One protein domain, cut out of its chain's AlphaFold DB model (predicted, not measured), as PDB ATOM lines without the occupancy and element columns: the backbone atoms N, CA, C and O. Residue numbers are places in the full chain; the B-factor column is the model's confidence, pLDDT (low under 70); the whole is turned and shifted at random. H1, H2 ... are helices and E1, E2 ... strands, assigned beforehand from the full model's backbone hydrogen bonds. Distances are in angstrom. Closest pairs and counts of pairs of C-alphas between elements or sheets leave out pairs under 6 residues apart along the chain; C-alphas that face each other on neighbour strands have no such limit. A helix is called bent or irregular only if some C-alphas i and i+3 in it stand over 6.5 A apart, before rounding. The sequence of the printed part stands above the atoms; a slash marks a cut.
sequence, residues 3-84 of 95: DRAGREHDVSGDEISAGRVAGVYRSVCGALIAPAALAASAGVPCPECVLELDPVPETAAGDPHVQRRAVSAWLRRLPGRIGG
ATOM      1  N   ASP A   3      79.740 106.408 147.623       71.50
ATOM      2  CA  ASP A   3      79.430 106.465 149.064       71.50
ATOM      3  C   ASP A   3      80.664 106.821 149.928       71.50
ATOM      4  O   ASP A   3      81.788 106.943 149.442       71.50
ATOM      5  N   ARG A   4      80.482 106.976 151.249       68.50
ATOM      6  CA  ARG A   4      81.597 107.259 152.182       68.50
ATOM      7  C   ARG A   4      82.655 106.141 152.210       68.50
ATOM      8  O   ARG A   4      83.788 106.401 152.602       68.50
ATOM      9  N   ALA A   5      82.289 104.919 151.829       70.06
ATOM     10  CA  ALA A   5      83.189 103.772 151.751       70.06
ATOM     11  C   ALA A   5      83.918 103.679 150.396       70.06
ATOM     12  O   ALA A   5      84.678 102.735 150.189       70.06
ATOM     13  N   GLY A   6      83.716 104.640 149.488       69.25
ATOM     14  CA  GLY A   6      84.367 104.648 148.182       69.25
ATOM     15  C   GLY A   6      83.725 103.696 147.172       69.25
ATOM     16  O   GLY A   6      84.407 103.272 146.241       69.25
ATOM     17  N   ARG A   7      82.448 103.323 147.344       74.25
ATOM     18  CA  ARG A   7      81.716 102.484 146.383       74.25
ATOM     19  C   ARG A   7      80.871 103.312 145.439       74.25
ATOM     20  O   ARG A   7      80.134 104.183 145.886       74.25
ATOM     21  N   GLU A   8      80.936 103.006 144.151       79.38
ATOM     22  CA  GLU A   8      80.151 103.672 143.121       79.38
ATOM     23  C   GLU A   8      78.760 103.045 142.984       79.38
ATOM     24  O   GLU A   8      78.594 101.890 142.608       79.38
ATOM     25  N   HIS A   9      77.740 103.835 143.263       76.69
ATOM     26  CA  HIS A   9      76.339 103.513 143.077       76.69
ATOM     27  C   HIS A   9      75.769 104.237 141.864       76.69
ATOM     28  O   HIS A   9      76.095 105.403 141.607       76.69
ATOM     29  N   ASP A  10      74.849 103.568 141.182       74.88
ATOM     30  CA  ASP A  10      73.958 104.235 140.245       74.88
ATOM     31  C   ASP A  10      72.790 104.864 141.007       74.88
ATOM     32  O   ASP A  10      72.285 104.269 141.967       74.88
ATOM     33  N   VAL A  11      72.391 106.076 140.629       69.56
ATOM     34  CA  VAL A  11      71.346 106.838 141.323       69.56
ATOM     35  C   VAL A  11      70.135 107.040 140.439       69.56
ATOM     36  O   VAL A  11      70.245 107.545 139.325       69.56
ATOM     37  N   SER A  12      68.963 106.690 140.974       64.44
ATOM     38  CA  SER A  12      67.709 107.212 140.440       64.44
ATOM     39  C   SER A  12      67.747 108.717 140.683       64.44
ATOM     40  O   SER A  12      68.101 109.136 141.784       64.44
ATOM     41  N   GLY A  13      67.426 109.547 139.694       57.97
ATOM     42  CA  GLY A  13      67.498 111.016 139.791       57.97
ATOM     43  C   GLY A  13      66.587 111.661 140.850       57.97
ATOM     44  O   GLY A  13      66.417 112.878 140.846       57.97
ATOM     45  N   ASP A  14      65.999 110.867 141.743       58.50
ATOM     46  CA  ASP A  14      65.131 111.288 142.828       58.50
ATOM     47  C   ASP A  14      65.960 111.846 143.992       58.50
ATOM     48  O   ASP A  14      66.529 111.122 144.819       58.50
ATOM     49  N   GLU A  15      66.015 113.173 144.064       59.22
ATOM     50  CA  GLU A  15      66.540 113.888 145.220       59.22
ATOM     51  C   GLU A  15      65.537 113.821 146.381       59.22
ATOM     52  O   GLU A  15      64.375 114.218 146.256       59.22
ATOM     53  N   ILE A  16      65.982 113.354 147.552       61.47
ATOM     54  CA  ILE A  16      65.137 113.317 148.749       61.47
ATOM     55  C   ILE A  16      65.323 114.619 149.533       61.47
ATOM     56  O   ILE A  16      66.261 114.765 150.315       61.47
ATOM     57  N   SER A  17      64.387 115.557 149.377       57.22
ATOM     58  CA  SER A  17      64.337 116.790 150.175       57.22
ATOM     59  C   SER A  17      63.412 116.639 151.389       57.22
ATOM     60  O   SER A  17      62.209 116.880 151.314       57.22
ATOM     61  N   ALA A  18      63.967 116.276 152.548       55.66
ATOM     62  CA  ALA A  18      63.239 116.191 153.823       55.66
ATOM     63  C   ALA A  18      63.172 117.544 154.568       55.66
ATOM     64  O   ALA A  18      63.515 117.641 155.745       55.66
ATOM     65  N   GLY A  19      62.783 118.625 153.880       56.47
ATOM     66  CA  GLY A  19      62.569 119.941 154.507       56.47
ATOM     67  C   GLY A  19      63.821 120.641 155.069       56.47
ATOM     68  O   GLY A  19      63.698 121.670 155.732       56.47
ATOM     69  N   ARG A  20      65.030 120.133 154.801       48.09
ATOM     70  CA  ARG A  20      66.304 120.850 154.968       48.09
ATOM     71  C   ARG A  20      67.202 120.607 153.761       48.09
ATOM     72  O   ARG A  20      67.072 119.588 153.094       48.09
ATOM     73  N   VAL A  21      68.068 121.590 153.525       48.06
ATOM     74  CA  VAL A  21      68.964 121.781 152.374       48.06
ATOM     75  C   VAL A  21      69.462 120.467 151.754       48.06
ATOM     76  O   VAL A  21      70.300 119.787 152.337       48.06
ATOM     77  N   ALA A  22      68.876 120.175 150.590       60.28
ATOM     78  CA  ALA A  22      69.410 119.606 149.349       60.28
ATOM     79  C   ALA A  22      70.603 118.630 149.397       60.28
ATOM     80  O   ALA A  22      71.657 118.908 149.972       60.28
ATOM     81  N   GLY A  23      70.468 117.539 148.637       61.72
ATOM     82  CA  GLY A  23      71.606 116.769 148.131       61.72
ATOM     83  C   GLY A  23      71.771 115.335 148.633       61.72
ATOM     84  O   GLY A  23      72.831 114.756 148.407       61.72
ATOM     85  N   VAL A  24      70.776 114.732 149.293       68.25
ATOM     86  CA  VAL A  24      70.787 113.274 149.519       68.25
ATOM     87  C   VAL A  24      70.070 112.579 148.366       68.25
ATOM     88  O   VAL A  24      68.892 112.834 148.116       68.25
ATOM     89  N   TYR A  25      70.781 111.677 147.696       71.88
ATOM     90  CA  TYR A  25      70.276 110.931 146.545       71.88
ATOM     91  C   TYR A  25      70.012 109.484 146.930       71.88
ATOM     92  O   TYR A  25      70.754 108.902 147.728       71.88
ATOM     93  N   ARG A  26      68.968 108.895 146.350       77.88
ATOM     94  CA  ARG A  26      68.683 107.469 146.493       77.88
ATOM     95  C   ARG A  26      69.325 106.696 145.343       77.88
ATOM     96  O   ARG A  26      69.066 106.972 144.174       77.88
ATOM     97  N   SER A  27      70.145 105.706 145.675       79.69
ATOM     98  CA  SER A  27      70.687 104.778 144.688       79.69
ATOM     99  C   SER A  27      69.645 103.779 144.196       79.69
ATOM    100  O   SER A  27      68.624 103.553 144.849       79.69
ATOM    101  N   VAL A  28      69.940 103.117 143.077       80.69
ATOM    102  CA  VAL A  28      69.148 101.994 142.556       80.69
ATOM    103  C   VAL A  28      69.037 100.866 143.593       80.69
ATOM    104  O   VAL A  28      67.967 100.294 143.754       80.69
ATOM    105  N   CYS A  29      70.090 100.610 144.382       75.69
ATOM    106  CA  CYS A  29      70.036  99.634 145.480       75.69
ATOM    107  C   CYS A  29      69.374 100.170 146.769       75.69
ATOM    108  O   CYS A  29      69.349  99.489 147.789       75.69
ATOM    109  N   GLY A  30      68.849 101.401 146.758       76.94
ATOM    110  CA  GLY A  30      68.163 102.020 147.896       76.94
ATOM    111  C   GLY A  30      69.075 102.692 148.929       76.94
ATOM    112  O   GLY A  30      68.568 103.245 149.908       76.94
ATOM    113  N   ALA A  31      70.392 102.698 148.719       78.38
ATOM    114  CA  ALA A  31      71.338 103.415 149.568       78.38
ATOM    115  C   ALA A  31      71.138 104.936 149.462       78.38
ATOM    116  O   ALA A  31      70.886 105.477 148.386       78.38
ATOM    117  N   LEU A  32      71.273 105.636 150.590       75.50
ATOM    118  CA  LEU A  32      71.217 107.096 150.643       75.50
ATOM    119  C   LEU A  32      72.628 107.669 150.564       75.50
ATOM    120  O   LEU A  32      73.466 107.385 151.422       75.50
ATOM    121  N   ILE A  33      72.884 108.496 149.556       72.56
ATOM    122  CA  ILE A  33      74.210 109.048 149.296       72.56
ATOM    123  C   ILE A  33      74.197 110.544 149.565       72.56
ATOM    124  O   ILE A  33      73.463 111.304 148.935       72.56
ATOM    125  N   ALA A  34      75.020 110.953 150.530       71.56
ATOM    126  CA  ALA A  34      75.192 112.347 150.908       71.56
ATOM    127  C   ALA A  34      75.985 113.121 149.838       71.56
ATOM    128  O   ALA A  34      76.895 112.558 149.222       71.56
ATOM    129  N   PRO A  35      75.747 114.432 149.678       64.25
ATOM    130  CA  PRO A  35      76.335 115.188 148.578       64.25
ATOM    131  C   PRO A  35      77.849 115.375 148.732       64.25
ATOM    132  O   PRO A  35      78.564 115.430 147.742       64.25
ATOM    133  N   ALA A  36      78.392 115.370 149.953       61.94
ATOM    134  CA  ALA A  36      79.846 115.385 150.164       61.94
ATOM    135  C   ALA A  36      80.556 114.135 149.599       61.94
ATOM    136  O   ALA A  36      81.755 114.179 149.338       61.94
ATOM    137  N   ALA A  37      79.825 113.034 149.387       59.22
ATOM    138  CA  ALA A  37      80.354 111.819 148.777       59.22
ATOM    139  C   ALA A  37      80.348 111.876 147.227       59.22
ATOM    140  O   ALA A  37      81.016 111.071 146.584       59.22
ATOM    141  N   LEU A  38      79.694 112.885 146.622       56.12
ATOM    142  CA  LEU A  38      79.717 113.146 145.170       56.12
ATOM    143  C   LEU A  38      81.098 113.551 144.644       56.12
ATOM    144  O   LEU A  38      81.377 113.356 143.466       56.12
ATOM    145  N   ALA A  39      81.940 114.149 145.493       56.00
ATOM    146  CA  ALA A  39      83.249 114.666 145.097       56.00
ATOM    147  C   ALA A  39      84.364 113.601 145.109       56.00
ATOM    148  O   ALA A  39      85.510 113.914 144.790       56.00
ATOM    149  N   ALA A  40      84.059 112.358 145.499       58.28
ATOM    150  CA  ALA A  40      85.029 111.268 145.490       58.28
ATOM    151  C   ALA A  40      85.213 110.708 144.069       58.28
ATOM    152  O   ALA A  40      84.247 110.559 143.319       58.28
ATOM    153  N   SER A  41      86.457 110.375 143.712       57.88
ATOM    154  CA  SER A  41      86.802 109.688 142.460       57.88
ATOM    155  C   SER A  41      85.964 108.421 142.253       57.88
ATOM    156  O   SER A  41      85.499 107.830 143.231       57.88
ATOM    157  N   ALA A  42      85.801 107.996 140.994       63.72
ATOM    158  CA  ALA A  42      85.099 106.759 140.642       63.72
ATOM    159  C   ALA A  42      85.602 105.598 141.517       63.72
ATOM    160  O   ALA A  42      86.796 105.290 141.547       63.72
ATOM    161  N   GLY A  43      84.685 105.061 142.318       65.19
ATOM    162  CA  GLY A  43      84.947 104.029 143.306       65.19
ATOM    163  C   GLY A  43      84.815 102.621 142.732       65.19
ATOM    164  O   GLY A  43      84.535 102.435 141.554       65.19
ATOM    165  N   VAL A  44      84.960 101.607 143.585       72.62
ATOM    166  CA  VAL A  44      84.594 100.225 143.220       72.62
ATOM    167  C   VAL A  44      83.077 100.172 142.989       72.62
ATOM    168  O   VAL A  44      82.347 100.598 143.887       72.62
ATOM    169  N   PRO A  45      82.559  99.641 141.867       73.25
ATOM    170  CA  PRO A  45      81.117  99.570 141.647       73.25
ATOM    171  C   PRO A  45      80.404  98.786 142.750       73.25
ATOM    172  O   PRO A  45      80.847  97.716 143.172       73.25
ATOM    173  N   CYS A  46      79.289  99.327 143.230       78.69
ATOM    174  CA  CYS A  46      78.451  98.703 144.238       78.69
ATOM    175  C   CYS A  46      77.882  97.389 143.673       78.69
ATOM    176  O   CYS A  46      77.160  97.431 142.673       78.69
ATOM    177  N   PRO A  47      78.149  96.230 144.307       75.81
ATOM    178  CA  PRO A  47      77.673  94.937 143.820       75.81
ATOM    179  C   PRO A  47      76.152  94.875 143.666       75.81
ATOM    180  O   PRO A  47      75.659  94.300 142.704       75.81
ATOM    181  N   GLU A  48      75.411  95.500 144.583       79.38
ATOM    182  CA  GLU A  48      73.946  95.532 144.549       79.38
ATOM    183  C   GLU A  48      73.437  96.376 143.379       79.38
ATOM    184  O   GLU A  48      72.599  95.906 142.621       79.38
ATOM    185  N   CYS A  49      74.000  97.570 143.149       78.25
ATOM    186  CA  CYS A  49      73.654  98.363 141.963       78.25
ATOM    187  C   CYS A  49      73.960  97.605 140.664       78.25
ATOM    188  O   CYS A  49      73.174  97.667 139.727       78.25
ATOM    189  N   VAL A  50      75.073  96.867 140.599       81.19
ATOM    190  CA  VAL A  50      75.415  96.062 139.416       81.19
ATOM    191  C   VAL A  50      74.399  94.940 139.179       81.19
ATOM    192  O   VAL A  50      74.070  94.670 138.027       81.19
ATOM    193  N   LEU A  51      73.910  94.294 140.240       78.62
ATOM    194  CA  LEU A  51      72.920  93.217 140.144       78.62
ATOM    195  C   LEU A  51      71.525  93.731 139.776       78.62
ATOM    196  O   LEU A  51      70.849  93.098 138.973       78.62
ATOM    197  N   GLU A  52      71.113  94.875 140.321       79.81
ATOM    198  CA  GLU A  52      69.828  95.500 139.982       79.81
ATOM    199  C   GLU A  52      69.795  95.982 138.520       79.81
ATOM    200  O   GLU A  52      68.774  95.870 137.846       79.81
ATOM    201  N   LEU A  53      70.921  96.480 137.996       78.00
ATOM    202  CA  LEU A  53      71.025  96.958 136.611       78.00
ATOM    203  C   LEU A  53      71.250  95.845 135.576       78.00
ATOM    204  O   LEU A  53      70.999  96.053 134.388       78.00
ATOM    205  N   ASP A  54      71.751  94.683 135.995       79.75
ATOM    206  CA  ASP A  54      71.933  93.503 135.143       79.75
ATOM    207  C   ASP A  54      71.332  92.277 135.836       79.75
ATOM    208  O   ASP A  54      72.072  91.444 136.378       79.75
ATOM    209  N   PRO A  55      69.991  92.180 135.865       74.69
ATOM    210  CA  PRO A  55      69.306  91.125 136.589       74.69
ATOM    211  C   PRO A  55      69.668  89.747 136.033       74.69
ATOM    212  O   PRO A  55      69.974  89.570 134.850       74.69
ATOM    213  N   VAL A  56      69.606  88.743 136.911       79.12
ATOM    214  CA  VAL A  56      69.792  87.337 136.532       79.12
ATOM    215  C   VAL A  56      68.844  87.009 135.371       79.12
ATOM    216  O   VAL A  56      67.660  87.342 135.459       79.12
ATOM    217  N   PRO A  57      69.320  86.331 134.308       79.81
ATOM    218  CA  PRO A  57      68.456  85.895 133.219       79.81
ATOM    219  C   PRO A  57      67.261  85.112 133.764       79.81
ATOM    220  O   PRO A  57      67.438  84.140 134.501       79.81
ATOM    221  N   GLU A  58      66.053  85.540 133.405       76.19
ATOM    222  CA  GLU A  58      64.830  84.918 133.896       76.19
ATOM    223  C   GLU A  58      64.764  83.455 133.438       76.19
ATOM    224  O   GLU A  58      64.907  83.133 132.250       76.19
ATOM    225  N   THR A  59      64.543  82.540 134.383       66.06
ATOM    226  CA  THR A  59      64.394  81.117 134.078       66.06
ATOM    227  C   THR A  59      62.989  80.851 133.560       66.06
ATOM    228  O   THR A  59      62.163  80.241 134.237       66.06
ATOM    229  N   ALA A  60      62.699  81.316 132.346       62.28
ATOM    230  CA  ALA A  60      61.537  80.848 131.610       62.28
ATOM    231  C   ALA A  60      61.627  79.320 131.460       62.28
ATOM    232  O   ALA A  60      62.721  78.786 131.232       62.28
ATOM    233  N   ALA A  61      60.492  78.625 131.601       64.25
ATOM    234  CA  ALA A  61      60.387  77.176 131.446       64.25
ATOM    235  C   ALA A  61      60.868  76.772 130.039       64.25
ATOM    236  O   ALA A  61      60.134  76.830 129.059       64.25
ATOM    237  N   GLY A  62      62.146  76.434 129.941       68.44
ATOM    238  CA  GLY A  62      62.874  76.211 128.703       68.44
ATOM    239  C   GLY A  62      64.036  75.262 128.954       68.44
ATOM    240  O   GLY A  62      64.229  74.781 130.071       68.44
ATOM    241  N   ASP A  63      64.805  74.967 127.909       83.75
ATOM    242  CA  ASP A  63      65.885  73.984 127.974       83.75
ATOM    243  C   ASP A  63      66.892  74.311 129.108       83.75
ATOM    244  O   ASP A  63      67.537  75.371 129.080       83.75
ATOM    245  N   PRO A  64      67.089  73.408 130.091       82.88
ATOM    246  CA  PRO A  64      67.993  73.632 131.219       82.88
ATOM    247  C   PRO A  64      69.458  73.836 130.795       82.88
ATOM    248  O   PRO A  64      70.236  74.463 131.520       82.88
ATOM    249  N   HIS A  65      69.872  73.350 129.620       85.00
ATOM    250  CA  HIS A  65      71.206  73.599 129.074       85.00
ATOM    251  C   HIS A  65      71.371  75.034 128.578       85.00
ATOM    252  O   HIS A  65      72.425  75.638 128.807       85.00
ATOM    253  N   VAL A  66      70.346  75.584 127.926       83.50
ATOM    254  CA  VAL A  66      70.329  76.985 127.483       83.50
ATOM    255  C   VAL A  66      70.346  77.903 128.701       83.50
ATOM    256  O   VAL A  66      71.181  78.806 128.770       83.50
ATOM    257  N   GLN A  67      69.536  77.585 129.714       84.50
ATOM    258  CA  GLN A  67      69.495  78.323 130.976       84.50
ATOM    259  C   GLN A  67      70.848  78.322 131.693       84.50
ATOM    260  O   GLN A  67      71.398  79.374 132.024       84.50
ATOM    261  N   ARG A  68      71.473  77.146 131.846       84.06
ATOM    262  CA  ARG A  68      72.798  77.042 132.473       84.06
ATOM    263  C   ARG A  68      73.855  77.851 131.721       84.06
ATOM    264  O   ARG A  68      74.710  78.465 132.358       84.06
ATOM    265  N   ARG A  69      73.820  77.869 130.383       85.62
ATOM    266  CA  ARG A  69      74.744  78.681 129.573       85.62
ATOM    267  C   ARG A  69      74.514  80.176 129.779       85.62
ATOM    268  O   ARG A  69      75.504  80.887 129.944       85.62
ATOM    269  N   ALA A  70      73.259  80.624 129.807       83.75
ATOM    270  CA  ALA A  70      72.898  82.021 130.038       83.75
ATOM    271  C   ALA A  70      73.368  82.502 131.420       83.75
ATOM    272  O   ALA A  70      74.136  83.459 131.503       83.75
ATOM    273  N   VAL A  71      73.033  81.767 132.486       84.25
ATOM    274  CA  VAL A  71      73.467  82.080 133.859       84.25
ATOM    275  C   VAL A  71      74.990  82.051 133.980       84.25
ATOM    276  O   VAL A  71      75.590  82.960 134.544       84.25
ATOM    277  N   SER A  72      75.656  81.051 133.393       84.88
ATOM    278  CA  SER A  72      77.125  80.977 133.430       84.88
ATOM    279  C   SER A  72      77.786  82.142 132.684       84.88
ATOM    280  O   SER A  72      78.852  82.606 133.081       84.88
ATOM    281  N   ALA A  73      77.197  82.598 131.574       84.25
ATOM    282  CA  ALA A  73      77.696  83.750 130.832       84.25
ATOM    283  C   ALA A  73      77.494  85.057 131.607       84.25
ATOM    284  O   ALA A  73      78.401  85.886 131.607       84.25
ATOM    285  N   TRP A  74      76.357  85.202 132.286       82.44
ATOM    286  CA  TRP A  74      76.062  86.318 133.182       82.44
ATOM    287  C   TRP A  74      77.040  86.360 134.367       82.44
ATOM    288  O   TRP A  74      77.750  87.351 134.541       82.44
ATOM    289  N   LEU A  75      77.231  85.237 135.071       80.69
ATOM    290  CA  LEU A  75      78.185  85.117 136.185       80.69
ATOM    291  C   LEU A  75      79.622  85.482 135.795       80.69
ATOM    292  O   LEU A  75      80.348  86.047 136.602       80.69
ATOM    293  N   ARG A  76      80.052  85.193 134.559       81.12
ATOM    294  CA  ARG A  76      81.396  85.564 134.078       81.12
ATOM    295  C   ARG A  76      81.576  87.064 133.835       81.12
ATOM    296  O   ARG A  76      82.712  87.524 133.805       81.12
ATOM    297  N   ARG A  77      80.494  87.822 133.641       73.69
ATOM    298  CA  ARG A  77      80.543  89.273 133.381       73.69
ATOM    299  C   ARG A  77      80.536  90.101 134.669       73.69
ATOM    300  O   ARG A  77      81.073  91.205 134.667       73.69
ATOM    301  N   LEU A  78      80.007  89.558 135.768       70.25
ATOM    302  CA  LEU A  78      79.920  90.250 137.061       70.25
ATOM    303  C   LEU A  78      81.281  90.621 137.679       70.25
ATOM    304  O   LEU A  78      81.423  91.767 138.106       70.25
ATOM    305  N   PRO A  79      82.317  89.755 137.699       63.50
ATOM    306  CA  PRO A  79      83.603  90.099 138.302       63.50
ATOM    307  C   PRO A  79      84.312  91.248 137.584       63.50
ATOM    308  O   PRO A  79      84.969  92.049 138.233       63.50
ATOM    309  N   GLY A  80      84.149  91.372 136.261       60.12
ATOM    310  CA  GLY A  80      84.697  92.499 135.498       60.12
ATOM    311  C   GLY A  80      84.035  93.838 135.838       60.12
ATOM    312  O   GLY A  80      84.652  94.883 135.662       60.12
ATOM    313  N   ARG A  81      82.802  93.806 136.361       59.53
ATOM    314  CA  ARG A  81      82.072  94.991 136.827       59.53
ATOM    315  C   ARG A  81      82.293  95.286 138.305       59.53
ATOM    316  O   ARG A  81      82.328  96.444 138.673       59.53
ATOM    317  N   ILE A  82      82.472  94.269 139.146       59.62
ATOM    318  CA  ILE A  82      82.638  94.439 140.600       59.62
ATOM    319  C   ILE A  82      84.121  94.600 140.990       59.62
ATOM    320  O   ILE A  82      84.440  95.274 141.959       59.62
ATOM    321  N   GLY A  83      85.048  94.014 140.226       52.75
ATOM    322  CA  GLY A  83      86.498  94.093 140.454       52.75
ATOM    323  C   GLY A  83      87.213  95.203 139.675       52.75
ATOM    324  O   GLY A  83      88.430  95.337 139.775       52.75
ATOM    325  N   GLY A  84      86.486  95.995 138.883       49.19
ATOM    326  CA  GLY A  84      87.034  97.049 138.027       49.19
ATOM    327  C   GLY A  84      87.380  98.344 138.765       49.19
ATOM    328  O   GLY A  84      86.915  99.399 138.364       49.19
TER     329      GLY A  84
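What this domain is: This is residues 3 to 84 of the 95 residues of an uncharacterized protein of Pseudonocardia autotrophica (UniProt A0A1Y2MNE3). A loop-rich lobe with the small hairpin E1-E2 and short helix H1 makes one end of a rod, H2 sits at the middle, and long helix H3 makes the other end, folding back to H2. The 82 printed residues, under half in named elements, hold E1, E2, H1, H2, H3 in order; the sheet is antiparallel, the class mixed. The whole is loose, radius of gyration of the C-alphas 16.6 A, spanning 54 by 26 by 14 A.

Where its parts are: E1 is residues 11 to 15, from C-alpha 11 at (71.346, 106.838, 141.323); E2 is 25 to 27, H1 35 to 39, H2 47 to 53. H3, residues 64 to 82, 27.1 A long, ends at C-alpha 82 (82.638, 94.439, 140.600); it is only just irregular, C-alphas 76 and 79 being 6.6 A apart.

How they stand to each other: In the hairpin E1-E2, N 12 and O 26 are 3.2 A apart, within hydrogen-bond range. The closest C-alphas of E2 and H2, Ser 27 and Cys 49, are 7.6 A apart. H3 touches H2 with residues 78 to 82 alone, closest C-alphas Pro 47 and Ile 82 at 5.9 A, at a steep tilt of 56 degrees, opposite ways. H1 and H3 are apart. Every O i to N i+4 pair is within range in H2, 11 of 15 in H3 and 0 of 1 in H1, where 1 of 2 O i to N i+3 pairs is.

The domain as a whole: The C-alphas farthest apart, Arg 20 and His 65, are 54.1 A apart. The printed part has no cut and no long link. Residues 60 to 66, of which 64 to 66 belong to H3, stand free. Mean pLDDT of the printed part is 70.7; residues under 70 include 11 to 24 and 35 to 43.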